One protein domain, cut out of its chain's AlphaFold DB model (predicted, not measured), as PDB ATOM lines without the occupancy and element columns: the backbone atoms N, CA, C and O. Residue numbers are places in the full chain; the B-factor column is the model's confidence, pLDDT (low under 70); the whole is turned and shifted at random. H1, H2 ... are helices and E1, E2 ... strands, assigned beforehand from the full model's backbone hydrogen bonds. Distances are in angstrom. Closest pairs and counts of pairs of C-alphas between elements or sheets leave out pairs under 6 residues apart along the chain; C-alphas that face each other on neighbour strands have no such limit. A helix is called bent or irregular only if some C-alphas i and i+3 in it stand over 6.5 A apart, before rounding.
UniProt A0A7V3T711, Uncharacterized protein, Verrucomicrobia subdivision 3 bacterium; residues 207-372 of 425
ATOM      1  N   VAL A 207     154.702 162.899 204.630       98.31
ATOM      2  CA  VAL A 207     154.024 163.838 205.531       98.31
ATOM      3  C   VAL A 207     152.558 163.938 205.122       98.31
ATOM      4  O   VAL A 207     152.249 164.124 203.946       98.31
ATOM      5  N   PHE A 208     151.653 163.817 206.093       98.56
ATOM      6  CA  PHE A 208     150.245 164.164 205.914       98.56
ATOM      7  C   PHE A 208     150.110 165.686 205.834       98.56
ATOM      8  O   PHE A 208     150.553 166.386 206.747       98.56
ATOM      9  N   ILE A 209     149.528 166.185 204.743       98.38
ATOM     10  CA  ILE A 209     149.305 167.619 204.545       98.38
ATOM     11  C   ILE A 209     147.907 167.995 205.021       98.38
ATOM     12  O   ILE A 209     147.762 168.889 205.854       98.38
ATOM     13  N   GLU A 210     146.893 167.298 204.503       98.25
ATOM     14  CA  GLU A 210     145.487 167.569 204.793       98.25
ATOM     15  C   GLU A 210     144.554 166.434 204.357       98.25
ATOM     16  O   GLU A 210     144.873 165.619 203.487       98.25
ATOM     17  N   ARG A 211     143.379 166.387 204.986       98.12
ATOM     18  CA  ARG A 211     142.222 165.588 204.584       98.12
ATOM     19  C   ARG A 211     141.282 166.485 203.785       98.12
ATOM     20  O   ARG A 211     140.911 167.557 204.272       98.12
ATOM     21  N   THR A 212     140.887 166.035 202.600       97.62
ATOM     22  CA  THR A 212     139.990 166.752 201.686       97.62
ATOM     23  C   THR A 212     138.671 166.004 201.493       97.62
ATOM     24  O   THR A 212     138.555 164.807 201.775       97.62
ATOM     25  N   PHE A 213     137.672 166.730 201.000       97.69
ATOM     26  CA  PHE A 213     136.400 166.220 200.514       97.69
ATOM     27  C   PHE A 213     136.160 166.797 199.113       97.69
ATOM     28  O   PHE A 213     136.131 168.012 198.937       97.69
ATOM     29  N   ASP A 214     136.006 165.910 198.140       97.06
ATOM     30  CA  ASP A 214     135.870 166.187 196.707       97.06
ATOM     31  C   ASP A 214     134.382 166.280 196.295       97.06
ATOM     32  O   ASP A 214     133.538 165.638 196.928       97.06
ATOM     33  N   GLU A 215     134.014 167.017 195.238       94.69
ATOM     34  CA  GLU A 215     132.622 167.073 194.736       94.69
ATOM     35  C   GLU A 215     132.066 165.723 194.290       94.69
ATOM     36  O   GLU A 215     130.851 165.514 194.364       94.69
ATOM     37  N   SER A 216     132.916 164.755 193.935       96.50
ATOM     38  CA  SER A 216     132.457 163.379 193.741       96.50
ATOM     39  C   SER A 216     131.852 162.770 195.013       96.50
ATOM     40  O   SER A 216     131.224 161.714 194.941       96.50
ATOM     41  N   GLY A 217     132.033 163.379 196.186       96.00
ATOM     42  CA  GLY A 217     131.656 162.845 197.493       96.00
ATOM     43  C   GLY A 217     132.735 161.969 198.134       96.00
ATOM     44  O   GLY A 217     132.519 161.429 199.219       96.00
ATOM     45  N   ILE A 218     133.873 161.771 197.467       97.69
ATOM     46  CA  ILE A 218     134.988 160.976 197.982       97.69
ATOM     47  C   ILE A 218     135.861 161.840 198.903       97.69
ATOM     48  O   ILE A 218     136.116 163.009 198.632       97.69
ATOM     49  N   GLN A 219     136.343 161.255 200.000       98.06
ATOM     50  CA  GLN A 219     137.367 161.879 200.837       98.06
ATOM     51  C   GLN A 219     138.747 161.321 200.506       98.06
ATOM     52  O   GLN A 219     138.901 160.116 200.290       98.06
ATOM     53  N   PHE A 220     139.758 162.182 200.557       98.50
ATOM     54  CA  PHE A 220     141.149 161.799 200.341       98.50
ATOM     55  C   PHE A 220     142.052 162.316 201.461       98.50
ATOM     56  O   PHE A 220     141.753 163.289 202.153       98.50
ATOM     57  N   PHE A 221     143.195 161.659 201.606       98.62
ATOM     58  CA  PHE A 221     144.381 162.196 202.250       98.62
ATOM     59  C   PHE A 221     145.319 162.736 201.169       98.62
ATOM     60  O   PHE A 221     145.732 161.986 200.276       98.62
ATOM     61  N   LEU A 222     145.688 164.012 201.274       98.69
ATOM     62  CA  LEU A 222     146.794 164.592 200.525       98.69
ATOM     63  C   LEU A 222     148.091 164.328 201.296       98.69
ATOM     64  O   LEU A 222     148.307 164.865 202.387       98.69
ATOM     65  N   LEU A 223     148.950 163.480 200.733       98.69
ATOM     66  CA  LEU A 223     150.254 163.137 201.297       98.69
ATOM     67  C   LEU A 223     151.379 163.744 200.454       98.69
ATOM     68  O   LEU A 223     151.226 163.959 199.252       98.69
ATOM     69  N   PHE A 224     152.525 164.002 201.080       98.75
ATOM     70  CA  PHE A 224     153.707 164.566 200.430       98.75
ATOM     71  C   PHE A 224     154.953 163.724 200.710       98.75
ATOM     72  O   PHE A 224     155.287 163.476 201.869       98.75
ATOM     73  N   ASN A 225     155.678 163.319 199.665       98.56
ATOM     74  CA  ASN A 225     156.986 162.681 199.794       98.56
ATOM     75  C   ASN A 225     158.085 163.751 199.865       98.56
ATOM     76  O   ASN A 225     158.351 164.469 198.906       98.56
ATOM     77  N   THR A 226     158.760 163.822 201.007       98.38
ATOM     78  CA  THR A 226     159.813 164.797 201.323       98.38
ATOM     79  C   THR A 226     161.190 164.494 200.738       98.38
ATOM     80  O   THR A 226     162.003 165.414 200.651       98.38
ATOM     81  N   ALA A 227     161.466 163.259 200.317       96.81
ATOM     82  CA  ALA A 227     162.728 162.914 199.662       96.81
ATOM     83  C   ALA A 227     162.717 163.325 198.181       96.81
ATOM     84  O   ALA A 227     163.688 163.895 197.689       96.81
ATOM     85  N   SER A 228     161.590 163.088 197.504       95.69
ATOM     86  CA  SER A 228     161.415 163.343 196.066       95.69
ATOM     87  C   SER A 228     160.598 164.609 195.746       95.69
ATOM     88  O   SER A 228     160.520 164.999 194.586       95.69
ATOM     89  N   ASN A 229     160.021 165.262 196.761       97.62
ATOM     90  CA  ASN A 229     159.230 166.500 196.688       97.62
ATOM     91  C   ASN A 229     157.981 166.435 195.783       97.62
ATOM     92  O   ASN A 229     157.760 167.331 194.973       97.62
ATOM     93  N   TYR A 230     157.139 165.410 195.940       97.75
ATOM     94  CA  TYR A 230     155.859 165.297 195.222       97.75
ATOM     95  C   TYR A 230     154.669 165.081 196.163       97.75
ATOM     96  O   TYR A 230     154.820 164.549 197.264       97.75
ATOM     97  N   PHE A 231     153.475 165.449 195.699       98.69
ATOM     98  CA  PHE A 231     152.200 165.102 196.330       98.69
ATOM     99  C   PHE A 231     151.637 163.795 195.764       98.69
ATOM    100  O   PHE A 231     151.884 163.465 194.608       98.69
ATOM    101  N   PHE A 232     150.835 163.077 196.544       98.56
ATOM    102  CA  PHE A 232     150.028 161.961 196.055       98.56
ATOM    103  C   PHE A 232     148.744 161.805 196.876       98.56
ATOM    104  O   PHE A 232     148.681 162.177 198.051       98.56
ATOM    105  N   TRP A 233     147.712 161.263 196.233       98.69
ATOM    106  CA  TRP A 233     146.362 161.152 196.778       98.69
ATOM    107  C   TRP A 233     146.067 159.721 197.231       98.69
ATOM    108  O   TRP A 233     146.192 158.777 196.448       98.69
ATOM    109  N   VAL A 234     145.635 159.557 198.482       98.69
ATOM    110  CA  VAL A 234     145.218 158.263 199.051       98.69
ATOM    111  C   VAL A 234     143.756 158.347 199.474       98.69
ATOM    112  O   VAL A 234     143.348 159.339 200.069       98.69
ATOM    113  N   LEU A 235     142.954 157.325 199.180       98.69
ATOM    114  CA  LEU A 235     141.553 157.259 199.603       98.69
ATOM    115  C   LEU A 235     141.441 157.305 201.138       98.69
ATOM    116  O   LEU A 235     142.120 156.546 201.834       98.69
ATOM    117  N   ASN A 236     140.554 158.149 201.669       98.31
ATOM    118  CA  ASN A 236     140.187 158.085 203.080       98.31
ATOM    119  C   ASN A 236     139.093 157.024 203.289       98.31
ATOM    120  O   ASN A 236     137.927 157.251 202.974       98.31
ATOM    121  N   GLU A 237     139.477 155.887 203.869       97.00
ATOM    122  CA  GLU A 237     138.571 154.789 204.237       97.00
ATOM    123  C   GLU A 237     138.222 154.763 205.738       97.00
ATOM    124  O   GLU A 237     137.622 153.806 206.221       97.00
ATOM    125  N   GLU A 238     138.582 155.807 206.498       96.06
ATOM    126  CA  GLU A 238     138.148 155.956 207.897       96.06
ATOM    127  C   GLU A 238     136.655 156.277 208.016       96.06
ATOM    128  O   GLU A 238     136.040 156.006 209.044       96.06
ATOM    129  N   GLU A 239     136.092 156.851 206.953       91.31
ATOM    130  CA  GLU A 239     134.675 157.147 206.794       91.31
ATOM    131  C   GLU A 239     134.063 156.277 205.693       91.31
ATOM    132  O   GLU A 239     134.757 155.677 204.868       91.31
ATOM    133  N   ARG A 240     132.726 156.209 205.647       91.44
ATOM    134  CA  ARG A 240     132.031 155.455 204.596       91.44
ATOM    135  C   ARG A 240     132.263 156.103 203.225       91.44
ATOM    136  O   ARG A 240     131.613 157.091 202.897       91.44
ATOM    137  N   VAL A 241     133.067 155.455 202.386       96.12
ATOM    138  CA  VAL A 241     133.229 155.807 200.967       96.12
ATOM    139  C   VAL A 241     131.883 155.671 200.219       96.12
ATOM    140  O   VAL A 241     131.292 154.585 200.232       96.12
ATOM    141  N   PRO A 242     131.363 156.726 199.557       94.56
ATOM    142  CA  PRO A 242     130.105 156.680 198.805       94.56
ATOM    143  C   PRO A 242     130.288 156.211 197.347       94.56
ATOM    144  O   PRO A 242     129.762 156.806 196.405       94.56
ATOM    145  N   ASP A 243     131.026 155.124 197.143       97.19
ATOM    146  CA  ASP A 243     131.102 154.399 195.869       97.19
ATOM    147  C   ASP A 243     131.156 152.886 196.150       97.19
ATOM    148  O   ASP A 243     131.256 152.445 197.296       97.19
ATOM    149  N   THR A 244     131.058 152.075 195.104       96.88
ATOM    150  CA  THR A 244     131.249 150.623 195.148       96.88
ATOM    151  C   THR A 244     132.338 150.262 194.154       96.88
ATOM    152  O   THR A 244     132.330 150.748 193.026       96.88
ATOM    153  N   PHE A 245     133.295 149.430 194.555       98.06
ATOM    154  CA  PHE A 245     134.454 149.122 193.720       98.06
ATOM    155  C   PHE A 245     134.242 147.856 192.889       98.06
ATOM    156  O   PHE A 245     133.584 146.909 193.314       98.06
ATOM    157  N   THR A 246     134.810 147.836 191.687       98.06
ATOM    158  CA  THR A 246     135.003 146.627 190.878       98.06
ATOM    159  C   THR A 246     136.496 146.335 190.799       98.06
ATOM    160  O   THR A 246     137.285 147.226 190.483       98.06
ATOM    161  N   GLN A 247     136.884 145.100 191.115       98.31
ATOM    162  CA  GLN A 247     138.253 144.616 190.957       98.31
ATOM    163  C   GLN A 247     138.557 144.482 189.458       98.31
ATOM    164  O   GLN A 247     137.800 143.824 188.746       98.31
ATOM    165  N   LEU A 248     139.630 145.118 188.983       98.25
ATOM    166  CA  LEU A 248     140.056 145.070 187.575       98.25
ATOM    167  C   LEU A 248     141.296 144.181 187.377       98.25
ATOM    168  O   LEU A 248     141.399 143.467 186.387       98.25
ATOM    169  N   ASP A 249     142.206 144.202 188.348       97.88
ATOM    170  CA  ASP A 249     143.334 143.279 188.521       97.88
ATOM    171  C   ASP A 249     143.542 143.098 190.038       97.88
ATOM    172  O   ASP A 249     142.954 143.842 190.829       97.88
ATOM    173  N   LYS A 250     144.366 142.142 190.473       96.88
ATOM    174  CA  LYS A 250     144.595 141.774 191.885       96.88
ATOM    175  C   LYS A 250     144.862 142.962 192.821       96.88
ATOM    176  O   LYS A 250     144.496 142.908 193.990       96.88
ATOM    177  N   ASP A 251     145.486 144.020 192.308       97.81
ATOM    178  CA  ASP A 251     145.837 145.238 193.034       97.81
ATOM    179  C   ASP A 251     145.281 146.517 192.375       97.81
ATOM    180  O   ASP A 251     145.809 147.605 192.583       97.81
ATOM    181  N   ILE A 252     144.201 146.410 191.590       98.69
ATOM    182  CA  ILE A 252     143.531 147.551 190.942       98.69
ATOM    183  C   ILE A 252     142.020 147.510 191.208       98.69
ATOM    184  O   ILE A 252     141.335 146.551 190.844       98.69
ATOM    185  N   LEU A 253     141.498 148.590 191.793       98.75
ATOM    186  CA  LEU A 253     140.078 148.802 192.084       98.75
ATOM    187  C   LEU A 253     139.559 150.017 191.313       98.75
ATOM    188  O   LEU A 253     140.180 151.073 191.353       98.75
ATOM    189  N   VAL A 254     138.398 149.906 190.664       98.75
ATOM    190  CA  VAL A 254     137.752 151.030 189.962       98.75
ATOM    191  C   VAL A 254     136.399 151.337 190.600       98.75
ATOM    192  O   VAL A 254     135.569 150.437 190.757       98.75
ATOM    193  N   GLY A 255     136.174 152.594 190.986       98.44
ATOM    194  CA  GLY A 255     134.892 153.066 191.519       98.44
ATOM    195  C   GLY A 255     133.804 153.042 190.445       98.44
ATOM    196  O   GLY A 255     133.999 153.563 189.346       98.44
ATOM    197  N   ARG A 256     132.658 152.415 190.725       97.88
ATOM    198  CA  ARG A 256     131.589 152.194 189.734       97.88
ATOM    199  C   ARG A 256     130.819 153.466 189.383       97.88
ATOM    200  O   ARG A 256     130.319 153.561 188.267       97.88
ATOM    201  N   ARG A 257     130.731 154.430 190.303       97.00
ATOM    202  CA  ARG A 257     130.143 155.757 190.058       97.00
ATOM    203  C   ARG A 257     131.200 156.732 189.541       97.00
ATOM    204  O   ARG A 257     131.044 157.319 188.470       97.00
ATOM    205  N   THR A 258     132.294 156.865 190.283       98.06
ATOM    206  CA  THR A 258     133.344 157.859 190.016       98.06
ATOM    207  C   THR A 258     134.196 157.541 188.796       98.06
ATOM    208  O   THR A 258     134.642 158.448 188.102       98.06
ATOM    209  N   GLY A 259     134.443 156.262 188.505       98.25
ATOM    210  CA  GLY A 259     135.507 155.881 187.579       98.25
ATOM    211  C   GLY A 259     136.903 156.262 188.088       98.25
ATOM    212  O   GLY A 259     137.829 156.368 187.294       98.25
ATOM    213  N   PHE A 260     137.074 156.493 189.392       98.81
ATOM    214  CA  PHE A 260     138.396 156.643 189.991       98.81
ATOM    215  C   PHE A 260     139.051 155.264 190.099       98.81
ATOM    216  O   PHE A 260     138.475 154.339 190.680       98.81
ATOM    217  N   ALA A 261     140.239 155.118 189.517       98.81
ATOM    218  CA  ALA A 261     141.015 153.892 189.532       98.81
ATOM    219  C   ALA A 261     142.135 153.992 190.573       98.81
ATOM    220  O   ALA A 261     143.038 154.827 190.478       98.81
ATOM    221  N   PHE A 262     142.071 153.115 191.566       98.88
ATOM    222  CA  PHE A 262     143.004 153.044 192.676       98.88
ATOM    223  C   PHE A 262     143.964 151.874 192.492       98.88
ATOM    224  O   PHE A 262     143.533 150.734 192.290       98.88
ATOM    225  N   TRP A 263     145.259 152.149 192.629       98.69
ATOM    226  CA  TRP A 263     146.248 151.112 192.886       98.69
ATOM    227  C   TRP A 263     146.222 150.773 194.380       98.69
ATOM    228  O   TRP A 263     146.302 151.662 195.229       98.69
ATOM    229  N   VAL A 264     146.075 149.488 194.694       98.38
ATOM    230  CA  VAL A 264     146.196 148.948 196.049       98.38
ATOM    231  C   VAL A 264     147.672 148.631 196.272       98.38
ATOM    232  O   VAL A 264     148.195 147.687 195.684       98.38
ATOM    233  N   ASP A 265     148.370 149.438 197.065       95.00
ATOM    234  CA  ASP A 265     149.799 149.222 197.283       95.00
ATOM    235  C   ASP A 265     150.092 147.977 198.147       95.00
ATOM    236  O   ASP A 265     149.208 147.363 198.746       95.00
ATOM    237  N   GLY A 266     151.362 147.566 198.163       91.81
ATOM    238  CA  GLY A 266     151.820 146.380 198.892       91.81
ATOM    239  C   GLY A 266     152.036 146.583 200.396       91.81
ATOM    240  O   GLY A 266     152.612 145.696 201.025       91.81
ATOM    241  N   GLU A 267     151.644 147.727 200.968       90.44
ATOM    242  CA  GLU A 267     151.805 147.990 202.402       90.44
ATOM    243  C   GLU A 267     150.928 147.066 203.256       90.44
ATOM    244  O   GLU A 267     150.007 146.410 202.767       90.44
ATOM    245  N   GLN A 268     151.213 147.004 204.558       89.31
ATOM    246  CA  GLN A 268     150.402 146.257 205.521       89.31
ATOM    247  C   GLN A 268     150.041 147.145 206.724       89.31
ATOM    248  O   GLN A 268     150.899 147.396 207.576       89.31
ATOM    249  N   PRO A 269     148.781 147.615 206.831       91.56
ATOM    250  CA  PRO A 269     147.671 147.412 205.889       91.56
ATOM    251  C   PRO A 269     147.851 148.179 204.557       91.56
ATOM    252  O   PRO A 269     148.499 149.228 204.545       91.56
ATOM    253  N   PRO A 270     147.272 147.678 203.449       94.88
ATOM    254  CA  PRO A 270     147.461 148.240 202.111       94.88
ATOM    255  C   PRO A 270     146.663 149.528 201.900       94.88
ATOM    256  O   PRO A 270     145.554 149.686 202.418       94.88
ATOM    257  N   ARG A 271     147.204 150.437 201.086       97.25
ATOM    258  CA  ARG A 271     146.639 151.770 200.832       97.25
ATOM    259  C   ARG A 271     146.111 151.876 199.408       97.25
ATOM    260  O   ARG A 271     146.711 151.356 198.471       97.25
ATOM    261  N   LYS A 272     144.994 152.584 199.231       98.44
ATOM    262  CA  LYS A 272     144.366 152.809 197.921       98.44
ATOM    263  C   LYS A 272     144.804 154.165 197.371       98.44
ATOM    264  O   LYS A 272     144.223 155.195 197.706       98.44
ATOM    265  N   VAL A 273     145.858 154.162 196.560       98.75
ATOM    266  CA  VAL A 273     146.435 155.359 195.931       98.75
ATOM    267  C   VAL A 273     145.687 155.655 194.635       98.75
ATOM    268  O   VAL A 273     145.523 154.758 193.808       98.75
ATOM    269  N   LEU A 274     145.226 156.893 194.442       98.88
ATOM    270  CA  LEU A 274     144.533 157.302 193.218       98.88
ATOM    271  C   LEU A 274     145.523 157.280 192.046       98.88
ATOM    272  O   LEU A 274     146.395 158.138 191.950       98.88
ATOM    273  N   ALA A 275     145.408 156.280 191.172       98.75
ATOM    274  CA  ALA A 275     146.337 156.073 190.068       98.75
ATOM    275  C   ALA A 275     145.893 156.835 188.815       98.75
ATOM    276  O   ALA A 275     146.686 157.580 188.237       98.75
ATOM    277  N   THR A 276     144.632 156.665 188.403       98.69
ATOM    278  CA  THR A 276     144.059 157.349 187.234       98.69
ATOM    279  C   THR A 276     142.570 157.656 187.396       98.69
ATOM    280  O   THR A 276     141.868 157.043 188.198       98.69
ATOM    281  N   ILE A 277     142.073 158.598 186.593       98.56
ATOM    282  CA  ILE A 277     140.646 158.951 186.493       98.56
ATOM    283  C   ILE A 277     140.160 158.965 185.037       98.56
ATOM    284  O   ILE A 277     140.965 158.954 184.101       98.56
ATOM    285  N   ARG A 278     138.843 159.035 184.815       97.69
ATOM    286  CA  ARG A 278     138.258 159.098 183.465       97.69
ATOM    287  C   ARG A 278     138.644 160.391 182.739       97.69
ATOM    288  O   ARG A 278     138.221 161.480 183.122       97.69
ATOM    289  N   LYS A 279     139.337 160.278 181.603       95.94
ATOM    290  CA  LYS A 279     139.690 161.426 180.751       95.94
ATOM    291  C   LYS A 279     138.457 162.135 180.178       95.94
ATOM    292  O   LYS A 279     138.498 163.345 179.983       95.94
ATOM    293  N   ILE A 280     137.348 161.421 179.962       93.94
ATOM    294  CA  ILE A 280     136.082 162.048 179.549       93.94
ATOM    295  C   ILE A 280     135.517 162.990 180.626       93.94
ATOM    296  O   ILE A 280     135.053 164.064 180.267       93.94
ATOM    297  N   SER A 281     135.645 162.661 181.917       94.94
ATOM    298  CA  SER A 281     135.207 163.538 183.013       94.94
ATOM    299  C   SER A 281     136.044 164.819 183.082       94.94
ATOM    300  O   SER A 281     135.487 165.910 183.078       94.94
ATOM    301  N   VAL A 282     137.374 164.704 182.957       93.56
ATOM    302  CA  VAL A 282     138.288 165.863 182.820       93.56
ATOM    303  C   VAL A 282     137.976 166.715 181.584       93.56
ATOM    304  O   VAL A 282     138.142 167.928 181.610       93.56
ATOM    305  N   ASN A 283     137.535 166.108 180.479       91.19
ATOM    306  CA  ASN A 283     137.166 166.853 179.270       91.19
ATOM    307  C   ASN A 283     135.789 167.536 179.385       91.19
ATOM    308  O   ASN A 283     135.541 168.492 178.655       91.19
ATOM    309  N   ARG A 284     134.907 167.043 180.266       90.62
ATOM    310  CA  ARG A 284     133.587 167.620 180.587       90.62
ATOM    311  C   ARG A 284     133.643 168.669 181.701       90.62
ATOM    312  O   ARG A 284     132.694 169.433 181.826       90.62
ATOM    313  N   ASN A 285     134.718 168.675 182.496       89.19
ATOM    314  CA  ASN A 285     134.790 169.353 183.794       89.19
ATOM    315  C   ASN A 285     133.629 168.914 184.719       89.19
ATOM    316  O   ASN A 285     132.979 169.745 185.356       89.19
ATOM    317  N   ASP A 286     133.300 167.611 184.714       92.75
ATOM    318  CA  ASP A 286     132.257 167.050 185.587       92.75
ATOM    319  C   ASP A 286     132.800 166.651 186.964       92.75
ATOM    320  O   ASP A 286     134.008 166.528 187.124       92.75
ATOM    321  N   TYR A 287     131.911 166.399 187.940       94.94
ATOM    322  CA  TYR A 287     132.232 166.076 189.348       94.94
ATOM    323  C   TYR A 287     133.072 164.791 189.577       94.94
ATOM    324  O   TYR A 287     133.046 164.211 190.662       94.94
ATOM    325  N   TYR A 288     133.757 164.287 188.550       96.94
ATOM    326  CA  TYR A 288     134.667 163.148 188.554       96.94
ATOM    327  C   TYR A 288     135.975 163.443 187.778       96.94
ATOM    328  O   TYR A 288     136.636 162.515 187.299       96.94
ATOM    329  N   ASP A 289     136.360 164.715 187.632       94.88
ATOM    330  CA  ASP A 289     137.681 165.167 187.159       94.88
ATOM    331  C   ASP A 289     138.751 165.269 188.279       94.88
ATOM    332  O   ASP A 289     139.955 165.358 187.998       94.88
ATOM    333  N   GLY A 290     138.329 165.082 189.531       95.44
ATOM    334  CA  GLY A 290     139.141 164.633 190.666       95.44
ATOM    335  C   GLY A 290     139.690 165.745 191.571       95.44
ATOM    336  O   GLY A 290     139.573 166.922 191.254       95.44
ATOM    337  N   PRO A 291     140.361 165.382 192.682       96.62
ATOM    338  CA  PRO A 291     140.574 166.269 193.837       96.62
ATOM    339  C   PRO A 291     141.644 167.359 193.657       96.62
ATOM    340  O   PRO A 291     142.223 167.826 194.636       96.62
ATOM    341  N   PHE A 292     141.968 167.759 192.425       93.62
ATOM    342  CA  PHE A 292     143.153 168.564 192.124       93.62
ATOM    343  C   PHE A 292     143.131 169.986 192.706       93.62
ATOM    344  O   PHE A 292     144.209 170.537 192.938       93.62
ATOM    345  N   ASP A 293     141.965 170.589 192.943       88.75
ATOM    346  CA  ASP A 293     141.830 171.923 193.548       88.75
ATOM    347  C   ASP A 293     140.991 171.960 194.840       88.75
ATOM    348  O   ASP A 293     141.003 172.978 195.532       88.75
ATOM    349  N   GLN A 294     140.392 170.837 195.254       91.44
ATOM    350  CA  GLN A 294     139.495 170.708 196.420       91.44
ATOM    351  C   GLN A 294     140.198 170.683 197.784       91.44
ATOM    352  O   GLN A 294     139.891 169.884 198.672       91.44
ATOM    353  N   LEU A 295     141.166 171.570 197.957       96.00
ATOM    354  CA  LEU A 295     142.059 171.621 199.107       96.00
ATOM    355  C   LEU A 295     141.345 172.169 200.356       96.00
ATOM    356  O   LEU A 295     140.295 172.809 200.278       96.00
ATOM    357  N   ALA A 296     141.913 171.907 201.529       96.88
ATOM    358  CA  ALA A 296     141.336 172.177 202.843       96.88
ATOM    359  C   ALA A 296     141.404 173.669 203.246       96.88
ATOM    360  O   ALA A 296     141.944 174.016 204.296       96.88
ATOM    361  N   ASP A 297     140.810 174.559 202.440       96.12
ATOM    362  CA  ASP A 297     140.824 176.031 202.575       96.12
ATOM    363  C   ASP A 297     140.579 176.542 204.007       96.12
ATOM    364  O   ASP A 297     141.233 177.479 204.465       96.12
ATOM    365  N   ASN A 298     139.647 175.919 204.736       97.06
ATOM    366  CA  ASN A 298     139.285 176.310 206.106       97.06
ATOM    367  C   ASN A 298     140.378 176.013 207.147       97.06
ATOM    368  O   ASN A 298     140.325 176.531 208.260       97.06
ATOM    369  N   TYR A 299     141.369 175.204 206.778       97.50
ATOM    370  CA  TYR A 299     142.467 174.736 207.619       97.50
ATOM    371  C   TYR A 299     143.831 175.257 207.135       97.50
ATOM    372  O   TYR A 299     144.862 174.851 207.665       97.50
ATOM    373  N   VAL A 300     143.862 176.181 206.166       96.38
ATOM    374  CA  VAL A 300     145.084 176.657 205.486       96.38
ATOM    375  C   VAL A 300     146.215 177.095 206.432       96.38
ATOM    376  O   VAL A 300     147.391 176.865 206.149       96.38
ATOM    377  N   ASP A 301     145.889 177.692 207.584       95.94
ATOM    378  CA  ASP A 301     146.877 178.163 208.565       95.94
ATOM    379  C   ASP A 301     147.440 177.030 209.447       95.94
ATOM    380  O   ASP A 301     148.490 177.195 210.072       95.94
ATOM    381  N   GLN A 302     146.788 175.861 209.453       96.19
ATOM    382  CA  GLN A 302     147.298 174.597 209.987       96.19
ATOM    383  C   GLN A 302     148.113 173.851 208.918       96.19
ATOM    384  O   GLN A 302     149.296 173.590 209.150       96.19
ATOM    385  N   THR A 303     147.509 173.555 207.757       96.31
ATOM    386  CA  THR A 303     148.079 172.683 206.703       96.31
ATOM    387  C   THR A 303     149.262 173.339 205.984       96.31
ATOM    388  O   THR A 303     150.246 172.679 205.642       96.31
ATOM    389  N   LYS A 304     149.212 174.673 205.830       97.00
ATOM    390  CA  LYS A 304     150.245 175.522 205.205       97.00
ATOM    391  C   LYS A 304     150.585 175.054 203.785       97.00
ATOM    392  O   LYS A 304     151.739 175.139 203.362       97.00
ATOM    393  N   ILE A 305     149.561 174.572 203.072       97.31
ATOM    394  CA  ILE A 305     149.619 173.922 201.755       97.31
ATOM    395  C   ILE A 305     150.537 174.630 200.749       97.31
ATOM    396  O   ILE A 305     151.358 173.969 200.112       97.31
ATOM    397  N   SER A 306     150.501 175.965 200.672       97.62
ATOM    398  CA  SER A 306     151.352 176.736 199.757       97.62
ATOM    399  C   SER A 306     152.849 176.455 199.929       97.62
ATOM    400  O   SER A 306     153.563 176.352 198.938       97.62
ATOM    401  N   LYS A 307     153.340 176.215 201.154       98.12
ATOM    402  CA  LYS A 307     154.758 175.882 201.405       98.12
ATOM    403  C   LYS A 307     155.161 174.530 200.817       98.12
ATOM    404  O   LYS A 307     156.312 174.342 200.431       98.12
ATOM    405  N   TRP A 308     154.220 173.591 200.746       98.31
ATOM    406  CA  TRP A 308     154.416 172.291 200.109       98.31
ATOM    407  C   TRP A 308     154.311 172.406 198.583       98.31
ATOM    408  O   TRP A 308     155.103 171.788 197.876       98.31
ATOM    409  N   MET A 309     153.431 173.277 198.075       98.31
ATOM    410  CA  MET A 309     153.358 173.622 196.648       98.31
ATOM    411  C   MET A 309     154.659 174.278 196.153       98.31
ATOM    412  O   MET A 309     155.215 173.834 195.152       98.31
ATOM    413  N   GLU A 310     155.203 175.262 196.879       98.00
ATOM    414  CA  GLU A 310     156.510 175.875 196.574       98.00
ATOM    415  C   GLU A 310     157.665 174.861 196.631       98.00
ATOM    416  O   GLU A 310     158.650 175.001 195.906       98.00
ATOM    417  N   ARG A 311     157.562 173.838 197.490       97.69
ATOM    418  CA  ARG A 311     158.563 172.769 197.612       97.69
ATOM    419  C   ARG A 311     158.482 171.760 196.461       97.69
ATOM    420  O   ARG A 311     159.528 171.291 196.022       97.69
ATOM    421  N   ALA A 312     157.281 171.445 195.976       97.06
ATOM    422  CA  ALA A 312     157.072 170.600 194.798       97.06
ATOM    423  C   ALA A 312     157.438 171.312 193.489       97.06
ATOM    424  O   ALA A 312     158.015 170.711 192.583       97.06
ATOM    425  N   ILE A 313     157.102 172.600 193.385       96.25
ATOM    426  CA  ILE A 313     157.204 173.386 192.154       96.25
ATOM    427  C   ILE A 313     157.970 174.693 192.451       96.25
ATOM    428  O   ILE A 313     157.362 175.759 192.545       96.25
ATOM    429  N   PRO A 314     159.313 174.674 192.578       96.12
ATOM    430  CA  PRO A 314     160.090 175.850 192.998       96.12
ATOM    431  C   PRO A 314     159.907 177.125 192.150       96.12
ATOM    432  O   PRO A 314     160.203 178.221 192.621       96.12
ATOM    433  N   SER A 315     159.392 177.011 190.921       95.81
ATOM    434  CA  SER A 315     159.088 178.125 190.008       95.81
ATOM    435  C   SER A 315     157.808 178.917 190.332       95.81
ATOM    436  O   SER A 315     157.528 179.911 189.654       95.81
ATOM    437  N   ILE A 316     157.033 178.523 191.350       96.69
ATOM    438  CA  ILE A 316     155.879 179.302 191.853       96.69
ATOM    439  C   ILE A 316     156.194 180.066 193.148       96.69
ATOM    440  O   ILE A 316     155.323 180.752 193.680       96.69
ATOM    441  N   LYS A 317     157.422 179.952 193.669       97.12
ATOM    442  CA  LYS A 317     157.807 180.529 194.960       97.12
ATOM    443  C   LYS A 317     157.590 182.044 195.001       97.12
ATOM    444  O   LYS A 317     158.114 182.768 194.159       97.12
ATOM    445  N   GLY A 318     156.824 182.515 195.985       96.00
ATOM    446  CA  GLY A 318     156.427 183.919 196.135       96.00
ATOM    447  C   GLY A 318     155.405 184.430 195.107       96.00
ATOM    448  O   GLY A 318     155.070 185.610 195.144       96.00
ATOM    449  N   ARG A 319     154.906 183.571 194.205       97.06
ATOM    450  CA  ARG A 319     153.915 183.905 193.160       97.06
ATOM    451  C   ARG A 319     152.496 183.442 193.504       97.06
ATOM    452  O   ARG A 319     151.581 183.640 192.711       97.06
ATOM    453  N   ILE A 320     152.322 182.804 194.662       97.50
ATOM    454  CA  ILE A 320     151.044 182.288 195.163       97.50
ATOM    455  C   ILE A 320     150.744 182.815 196.569       97.50
ATOM    456  O   ILE A 320     151.658 183.116 197.340       97.50
ATOM    457  N   ASP A 321     149.463 182.911 196.915       96.38
ATOM    458  CA  ASP A 321     149.021 183.190 198.282       96.38
ATOM    459  C   ASP A 321     149.057 181.934 199.181       96.38
ATOM    460  O   ASP A 321     149.517 180.859 198.781       96.38
ATOM    461  N   LYS A 322     148.573 182.044 200.429       97.25
ATOM    462  CA  LYS A 322     148.562 180.902 201.363       97.25
ATOM    463  C   LYS A 322     147.653 179.743 200.928       97.25
ATOM    464  O   LYS A 322     147.904 178.615 201.342       97.25
ATOM    465  N   TYR A 323     146.644 180.011 200.100       95.75
ATOM    466  CA  TYR A 323     145.705 179.023 199.565       95.75
ATOM    467  C   TYR A 323     146.221 178.369 198.270       95.75
ATOM    468  O   TYR A 323     145.688 177.344 197.849       95.75
ATOM    469  N   GLY A 324     147.255 178.930 197.635       95.50
ATOM    470  CA  GLY A 324     147.772 178.448 196.353       95.50
ATOM    471  C   GLY A 324     147.148 179.127 195.133       95.50
ATOM    472  O   GLY A 324     147.193 178.555 194.046       95.50
ATOM    473  N   TYR A 325     146.562 180.317 195.290       94.81
ATOM    474  CA  TYR A 325     146.106 181.146 194.170       94.81
ATOM    475  C   TYR A 325     147.232 182.050 193.666       94.81
ATOM    476  O   TYR A 325     147.912 182.683 194.474       94.81
ATOM    477  N   TYR A 326     147.423 182.136 192.346       94.81
ATOM    478  CA  TYR A 326     148.451 182.997 191.748       94.81
ATOM    479  C   TYR A 326     148.158 184.482 191.998       94.81
ATOM    480  O   TYR A 326     147.091 184.980 191.648       94.81
ATOM    481  N   THR A 327     149.119 185.198 192.580       94.94
ATOM    482  CA  THR A 327     149.001 186.622 192.943       94.94
ATOM    483  C   THR A 327     149.577 187.569 191.892       94.94
ATOM    484  O   THR A 327     149.386 188.778 191.994       94.94
ATOM    485  N   ASP A 328     150.261 187.037 190.877       91.56
ATOM    486  CA  ASP A 328     150.962 187.783 189.827       91.56
ATOM    487  C   ASP A 328     150.197 187.855 188.488       91.56
ATOM    488  O   ASP A 328     150.773 188.198 187.455       91.56
ATOM    489  N   VAL A 329     148.894 187.548 188.495       90.06
ATOM    490  CA  VAL A 329     148.019 187.534 187.308       90.06
ATOM    491  C   VAL A 329     146.686 188.246 187.566       90.06
ATOM    492  O   VAL A 329     146.144 188.190 188.667       90.06
ATOM    493  N   GLU A 330     146.115 188.872 186.529       83.38
ATOM    494  CA  GLU A 330     144.817 189.583 186.582       83.38
ATOM    495  C   GLU A 330     143.665 188.685 187.070       83.38
ATOM    496  O   GLU A 330     142.760 189.139 187.770       83.38
ATOM    497  N   ARG A 331     143.701 187.397 186.706       77.94
ATOM    498  CA  ARG A 331     142.674 186.401 187.036       77.94
ATOM    499  C   ARG A 331     143.324 185.210 187.747       77.94
ATOM    500  O   ARG A 331     143.746 184.275 187.066       77.94
ATOM    501  N   PRO A 332     143.450 185.257 189.088       83.62
ATOM    502  CA  PRO A 332     144.074 184.206 189.889       83.62
ATOM    503  C   PRO A 332     143.479 182.815 189.639       83.62
ATOM    504  O   PRO A 332     142.379 182.507 190.092       83.62
ATOM    505  N   SER A 333     144.234 181.962 188.950       87.00
ATOM    506  CA  SER A 333     144.032 180.513 188.951       87.00
ATOM    507  C   SER A 333     144.584 179.896 190.239       87.00
ATOM    508  O   SER A 333     145.464 180.479 190.883       87.00
ATOM    509  N   ARG A 334     144.114 178.697 190.598       91.38
ATOM    510  CA  ARG A 334     144.742 177.881 191.648       91.38
ATOM    511  C   ARG A 334     145.899 177.065 191.059       91.38
ATOM    512  O   ARG A 334     145.938 176.765 189.865       91.38
ATOM    513  N   VAL A 335     146.855 176.676 191.897       94.25
ATOM    514  CA  VAL A 335     147.802 175.595 191.595       94.25
ATOM    515  C   VAL A 335     147.054 174.261 191.644       94.25
ATOM    516  O   VAL A 335     146.744 173.766 192.722       94.25
ATOM    517  N   ALA A 336     146.782 173.681 190.475       92.44
ATOM    518  CA  ALA A 336     146.176 172.357 190.357       92.44
ATOM    519  C   ALA A 336     147.154 171.251 190.799       92.44
ATOM    520  O   ALA A 336     148.250 171.119 190.252       92.44
ATOM    521  N   LEU A 337     146.737 170.422 191.757       96.19
ATOM    522  CA  LEU A 337     147.457 169.248 192.258       96.19
ATOM    523  C   LEU A 337     146.934 167.956 191.612       96.19
ATOM    524  O   LEU A 337     146.593 166.989 192.295       96.19
ATOM    525  N   SER A 338     146.901 167.924 190.276       95.25
ATOM    526  CA  SER A 338     146.469 166.786 189.440       95.25
ATOM    527  C   SER A 338     147.482 165.624 189.465       95.25
ATOM    528  O   SER A 338     148.020 165.213 188.440       95.25
ATOM    529  N   CYS A 339     147.795 165.126 190.662       96.81
ATOM    530  CA  CYS A 339     148.852 164.154 190.940       96.81
ATOM    531  C   CYS A 339     148.384 162.706 190.701       96.81
ATOM    532  O   CYS A 339     148.465 161.860 191.591       96.81
ATOM    533  N   TYR A 340     147.856 162.463 189.501       98.38
ATOM    534  CA  TYR A 340     147.320 161.195 188.999       98.38
ATOM    535  C   TYR A 340     147.285 161.216 187.459       98.38
ATOM    536  O   TYR A 340     147.378 162.273 186.836       98.38
ATOM    537  N   GLY A 341     147.147 160.053 186.816       98.19
ATOM    538  CA  GLY A 341     146.962 159.958 185.362       98.19
ATOM    539  C   GLY A 341     145.496 160.021 184.909       98.19
ATOM    540  O   GLY A 341     144.569 160.124 185.711       98.19
ATOM    541  N   THR A 342     145.264 159.890 183.603       98.06
ATOM    542  CA  THR A 342     143.909 159.838 183.021       98.06
ATOM    543  C   THR A 342     143.774 158.699 182.015       98.06
ATOM    544  O   THR A 342     144.701 158.485 181.237       98.06
ATOM    545  N   TYR A 343     142.621 158.027 181.976       98.31
ATOM    546  CA  TYR A 343     142.340 156.901 181.077       98.31
ATOM    547  C   TYR A 343     141.077 157.110 180.225       98.31
ATOM    548  O   TYR A 343     140.139 157.793 180.641       98.31
ATOM    549  N   TYR A 344     141.024 156.479 179.053       97.25
ATOM    550  CA  TYR A 344     139.811 156.288 178.252       97.25
ATOM    551  C   TYR A 344     139.254 154.866 178.401       97.25
ATOM    552  O   TYR A 344     138.044 154.696 178.525       97.25
ATOM    553  N   THR A 345     140.121 153.848 178.434       98.12
ATOM    554  CA  THR A 345     139.738 152.431 178.544       98.12
ATOM    555  C   THR A 345     140.302 151.771 179.806       98.12
ATOM    556  O   THR A 345     141.245 152.259 180.424       98.12
ATOM    557  N   GLN A 346     139.746 150.615 180.181       97.94
ATOM    558  CA  GLN A 346     140.292 149.799 181.270       97.94
ATOM    559  C   GLN A 346     141.698 149.253 180.963       97.94
ATOM    560  O   GLN A 346     142.479 149.055 181.893       97.94
ATOM    561  N   ALA A 347     142.052 149.052 179.688       98.38
ATOM    562  CA  ALA A 347     143.389 148.601 179.305       98.38
ATOM    563  C   ALA A 347     144.452 149.664 179.630       98.38
ATOM    564  O   ALA A 347     145.524 149.319 180.125       98.38
ATOM    565  N   ASP A 348     144.131 150.952 179.458       98.44
ATOM    566  CA  ASP A 348     145.036 152.051 179.800       98.44
ATOM    567  C   ASP A 348     145.324 152.075 181.313       98.44
ATOM    568  O   ASP A 348     146.447 152.365 181.715       98.44
ATOM    569  N   ILE A 349     144.343 151.726 182.163       98.62
ATOM    570  CA  ILE A 349     144.537 151.601 183.622       98.62
ATOM    571  C   ILE A 349     145.552 150.492 183.924       98.62
ATOM    572  O   ILE A 349     146.499 150.712 184.683       98.62
ATOM    573  N   LEU A 350     145.373 149.314 183.314       98.56
ATOM    574  CA  LEU A 350     146.282 148.176 183.475       98.56
ATOM    575  C   LEU A 350     147.705 148.538 183.024       98.56
ATOM    576  O   LEU A 350     148.670 148.250 183.732       98.56
ATOM    577  N   GLU A 351     147.851 149.205 181.877       98.19
ATOM    578  CA  GLU A 351     149.154 149.624 181.357       98.19
ATOM    579  C   GLU A 351     149.806 150.709 182.228       98.19
ATOM    580  O   GLU A 351     151.002 150.630 182.521       98.19
ATOM    581  N   PHE A 352     149.032 151.694 182.688       98.38
ATOM    582  CA  PHE A 352     149.506 152.776 183.547       98.38
ATOM    583  C   PHE A 352     150.007 152.250 184.894       98.38
ATOM    584  O   PHE A 352     151.127 152.559 185.301       98.38
ATOM    585  N   VAL A 353     149.224 151.402 185.565       98.19
ATOM    586  CA  VAL A 353     149.610 150.816 186.858       98.19
ATOM    587  C   VAL A 353     150.762 149.816 186.686       98.19
ATOM    588  O   VAL A 353     151.670 149.788 187.516       98.19
ATOM    589  N   LYS A 354     150.817 149.064 185.575       97.62
ATOM    590  CA  LYS A 354     151.984 148.239 185.210       97.62
ATOM    591  C   LYS A 354     153.258 149.079 185.061       97.62
ATOM    592  O   LYS A 354     154.297 148.675 185.576       97.62
ATOM    593  N   LYS A 355     153.187 150.238 184.394       97.25
ATOM    594  CA  LYS A 355     154.314 151.179 184.259       97.25
ATOM    595  C   LYS A 355     154.710 151.789 185.607       97.25
ATOM    596  O   LYS A 355     155.894 151.786 185.926       97.25
ATOM    597  N   ALA A 356     153.743 152.198 186.430       97.06
ATOM    598  CA  ALA A 356     153.993 152.698 187.784       97.06
ATOM    599  C   ALA A 356     154.768 151.673 188.627       97.06
ATOM    600  O   ALA A 356     155.842 151.982 189.136       97.06
ATOM    601  N   LYS A 357     154.286 150.425 188.692       96.06
ATOM    602  CA  LYS A 357     154.913 149.312 189.434       96.06
ATOM    603  C   LYS A 357     156.270 148.862 188.876       96.06
ATOM    604  O   LYS A 357     156.985 148.145 189.568       96.06
ATOM    605  N   ALA A 358     156.614 149.249 187.647       95.62
ATOM    606  CA  ALA A 358     157.924 149.012 187.039       95.62
ATOM    607  C   ALA A 358     158.907 150.188 187.225       95.62
ATOM    608  O   ALA A 358     160.083 150.050 186.893       95.62
ATOM    609  N   SER A 359     158.443 151.336 187.733       94.94
ATOM    610  CA  SER A 359     159.293 152.495 188.029       94.94
ATOM    611  C   SER A 359     159.960 152.385 189.415       94.94
ATOM    612  O   SER A 359     159.426 151.701 190.291       94.94
ATOM    613  N   PRO A 360     161.100 153.066 189.656       93.56
ATOM    614  CA  PRO A 360     161.782 153.066 190.955       93.56
ATOM    615  C   PRO A 360     160.969 153.704 192.093       93.56
ATOM    616  O   PRO A 360     161.154 153.342 193.252       93.56
ATOM    617  N   ASP A 361     160.077 154.646 191.773       95.25
ATOM    618  CA  ASP A 361     159.122 155.243 192.713       95.25
ATOM    619  C   ASP A 361     157.723 155.304 192.062       95.25
ATOM    620  O   ASP A 361     157.394 156.274 191.364       95.25
ATOM    621  N   PRO A 362     156.879 154.277 192.293       96.50
ATOM    622  CA  PRO A 362     155.544 154.192 191.712       96.50
ATOM    623  C   PRO A 362     154.626 155.375 192.041       96.50
ATOM    624  O   PRO A 362     153.815 155.753 191.196       96.50
ATOM    625  N   TYR A 363     154.740 155.993 193.225       97.31
ATOM    626  CA  TYR A 363     153.925 157.173 193.538       97.31
ATOM    627  C   TYR A 363     154.453 158.413 192.820       97.31
ATOM    628  O   TYR A 363     153.650 159.223 192.368       97.31
ATOM    629  N   HIS A 364     155.773 158.553 192.645       97.00
ATOM    630  CA  HIS A 364     156.327 159.653 191.852       97.00
ATOM    631  C   HIS A 364     155.845 159.568 190.395       97.00
ATOM    632  O   HIS A 364     155.419 160.575 189.827       97.00
ATOM    633  N   PHE A 365     155.830 158.365 189.812       97.62
ATOM    634  CA  PHE A 365     155.273 158.125 188.479       97.62
ATOM    635  C   PHE A 365     153.784 158.514 188.397       97.62
ATOM    636  O   PHE A 365     153.393 159.265 187.500       97.62
ATOM    637  N   ILE A 366     152.962 158.075 189.361       98.25
ATOM    638  CA  ILE A 366     151.533 158.436 189.453       98.25
ATOM    639  C   ILE A 366     151.354 159.959 189.584       98.25
ATOM    640  O   ILE A 366     150.612 160.557 188.806       98.25
ATOM    641  N   SER A 367     152.093 160.600 190.500       97.25
ATOM    642  CA  SER A 367     152.009 162.041 190.799       97.25
ATOM    643  C   SER A 367     152.339 162.956 189.618       97.25
ATOM    644  O   SER A 367     151.986 164.132 189.617       97.25
ATOM    645  N   ARG A 368     153.013 162.417 188.597       95.75
ATOM    646  CA  ARG A 368     153.407 163.123 187.374       95.75
ATOM    647  C   ARG A 368     152.584 162.688 186.160       95.75
ATOM    648  O   ARG A 368     153.057 162.799 185.031       95.75
ATOM    649  N   GLY A 369     151.385 162.144 186.380       95.69
ATOM    650  CA  GLY A 369     150.481 161.706 185.315       95.69
ATOM    651  C   GLY A 369     151.057 160.593 184.436       95.69
ATOM    652  O   GLY A 369     150.672 160.468 183.276       95.69
ATOM    653  N   GLY A 370     152.003 159.805 184.958       93.31
ATOM    654  CA  GLY A 370     152.702 158.747 184.228       93.31
ATOM    655  C   GLY A 370     153.847 159.211 183.323       93.31
ATOM    656  O   GLY A 370     154.296 158.440 182.474       93.31
ATOM    657  N   VAL A 371     154.338 160.445 183.478       89.44
ATOM    658  CA  VAL A 371     155.550 160.916 182.787       89.44
ATOM    659  C   VAL A 371     156.801 160.406 183.533       89.44
ATOM    660  O   VAL A 371     156.997 160.795 184.686       89.44
ATOM    661  N   PRO A 372     157.688 159.598 182.908       80.81
ATOM    662  CA  PRO A 372     158.911 159.087 183.546       80.81
ATOM    663  C   PRO A 372     159.871 160.193 184.005       80.81
ATOM    664  O   PRO A 372     159.779 161.350 183.577       80.81
TER     665      PRO A 372
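AT A GLANCE: This is residues 207 to 372 of the 425 residues of an uncharacterized protein of Verrucomicrobia subdivision 3 bacterium (UniProt A0A7V3T711). Two twisted sheets meet at a steep angle where the end of E3 comes up to the start of E7: a larger one, E4 to E8, with H4 and H5 packed over one face, and a smaller one, E1 to E3, with H3 over it and H2 at its E1 side. H5 sits between the two sheets, and the long loop of residues 313 to 340 reaches the end of the long axis beyond H2 and H3 before it returns to E8. The 166 printed residues hold five named helices and eight named strands, in the order E1 E2 E3 E4 E5 E6 E7 H1 H2 H3 E8 H4 H5, of the mixed class. The larger sheet runs E4 E5 E6 E7 E8, mixed, and the smaller E1 E2 E3, antiparallel. The whole is compact, with a radius of gyration of the C-alphas of 15.5 A and spans of 44 by 32 by 30 A.

IN THESE COORDINATES: In the larger sheet stand E4, residues 245 to 249, E5, 252 to 255, E6, 261 to 264, E7, 272 to 278, 16.9 A long, and E8, 341 to 343. H4, residues 346 to 358, is 18.6 A long and begins at C-alpha 346 (140.292, 149.799, 181.270); H5, 362 to 367, ends at C-alpha 367 (152.009, 162.041, 190.799). E1, 207 to 213, 18.5 A, begins at C-alpha 207 (154.024, 163.838, 205.531); E2, 219 to 225, is 19.7 A and E3, 230 to 235, 17.0 A. H1 is residues 279 to 284, H3 is 305 to 312, and H2, 297 to 303, is irregular, with C-alphas 298 and 301 8.2 A apart.

HOW THE PARTS SIT: E4 E5 E6 E7 form a meander, each strand the antiparallel neighbour of the one before, with N 246 and O 254 at 2.9 A, N 253 and O 262 at 3.0 A and N 263 and O 273 at 2.9 A. E8 is parallel to E7, with N 343 and O 277 at 2.8 A; E7, H1 H2 H3, E8 is a strand-helix-strand unit, two parallel neighbours with helices between. The sheet is strongly twisted. H4 and H5 are on the same face, two layers; C-alphas 276 and 349 of E7 and H4 are closest at 6.8 A. H4 and H5 touch only at the corner, at Ala 356 and Pro 362, C-alphas 4.5 A apart. The closest C-alphas of E3 and E7, Val 234 and Val 273, are 4.4 A apart. E1 E2 E3 is another meander, with N 209 and O 222 at 3.0 A and N 223 and O 232 at 3.0 A. H3 is on this sheet at a height of 9.2 A; H2 only grazes it. Each O i to N i+4 pair is within hydrogen-bond range in H1, H3, H4 and H5; H2 has 1 of 3, and 2 of 4 O i to N i+3 pairs.

THE WHOLE: The farthest C-alphas, Lys 250 and Glu 330, are 48.1 A apart. The printed part has no cut. The links H1 to H2 and H3 to E8 are long. Mean pLDDT of the printed part is 96.1, and no printed residue is under 70.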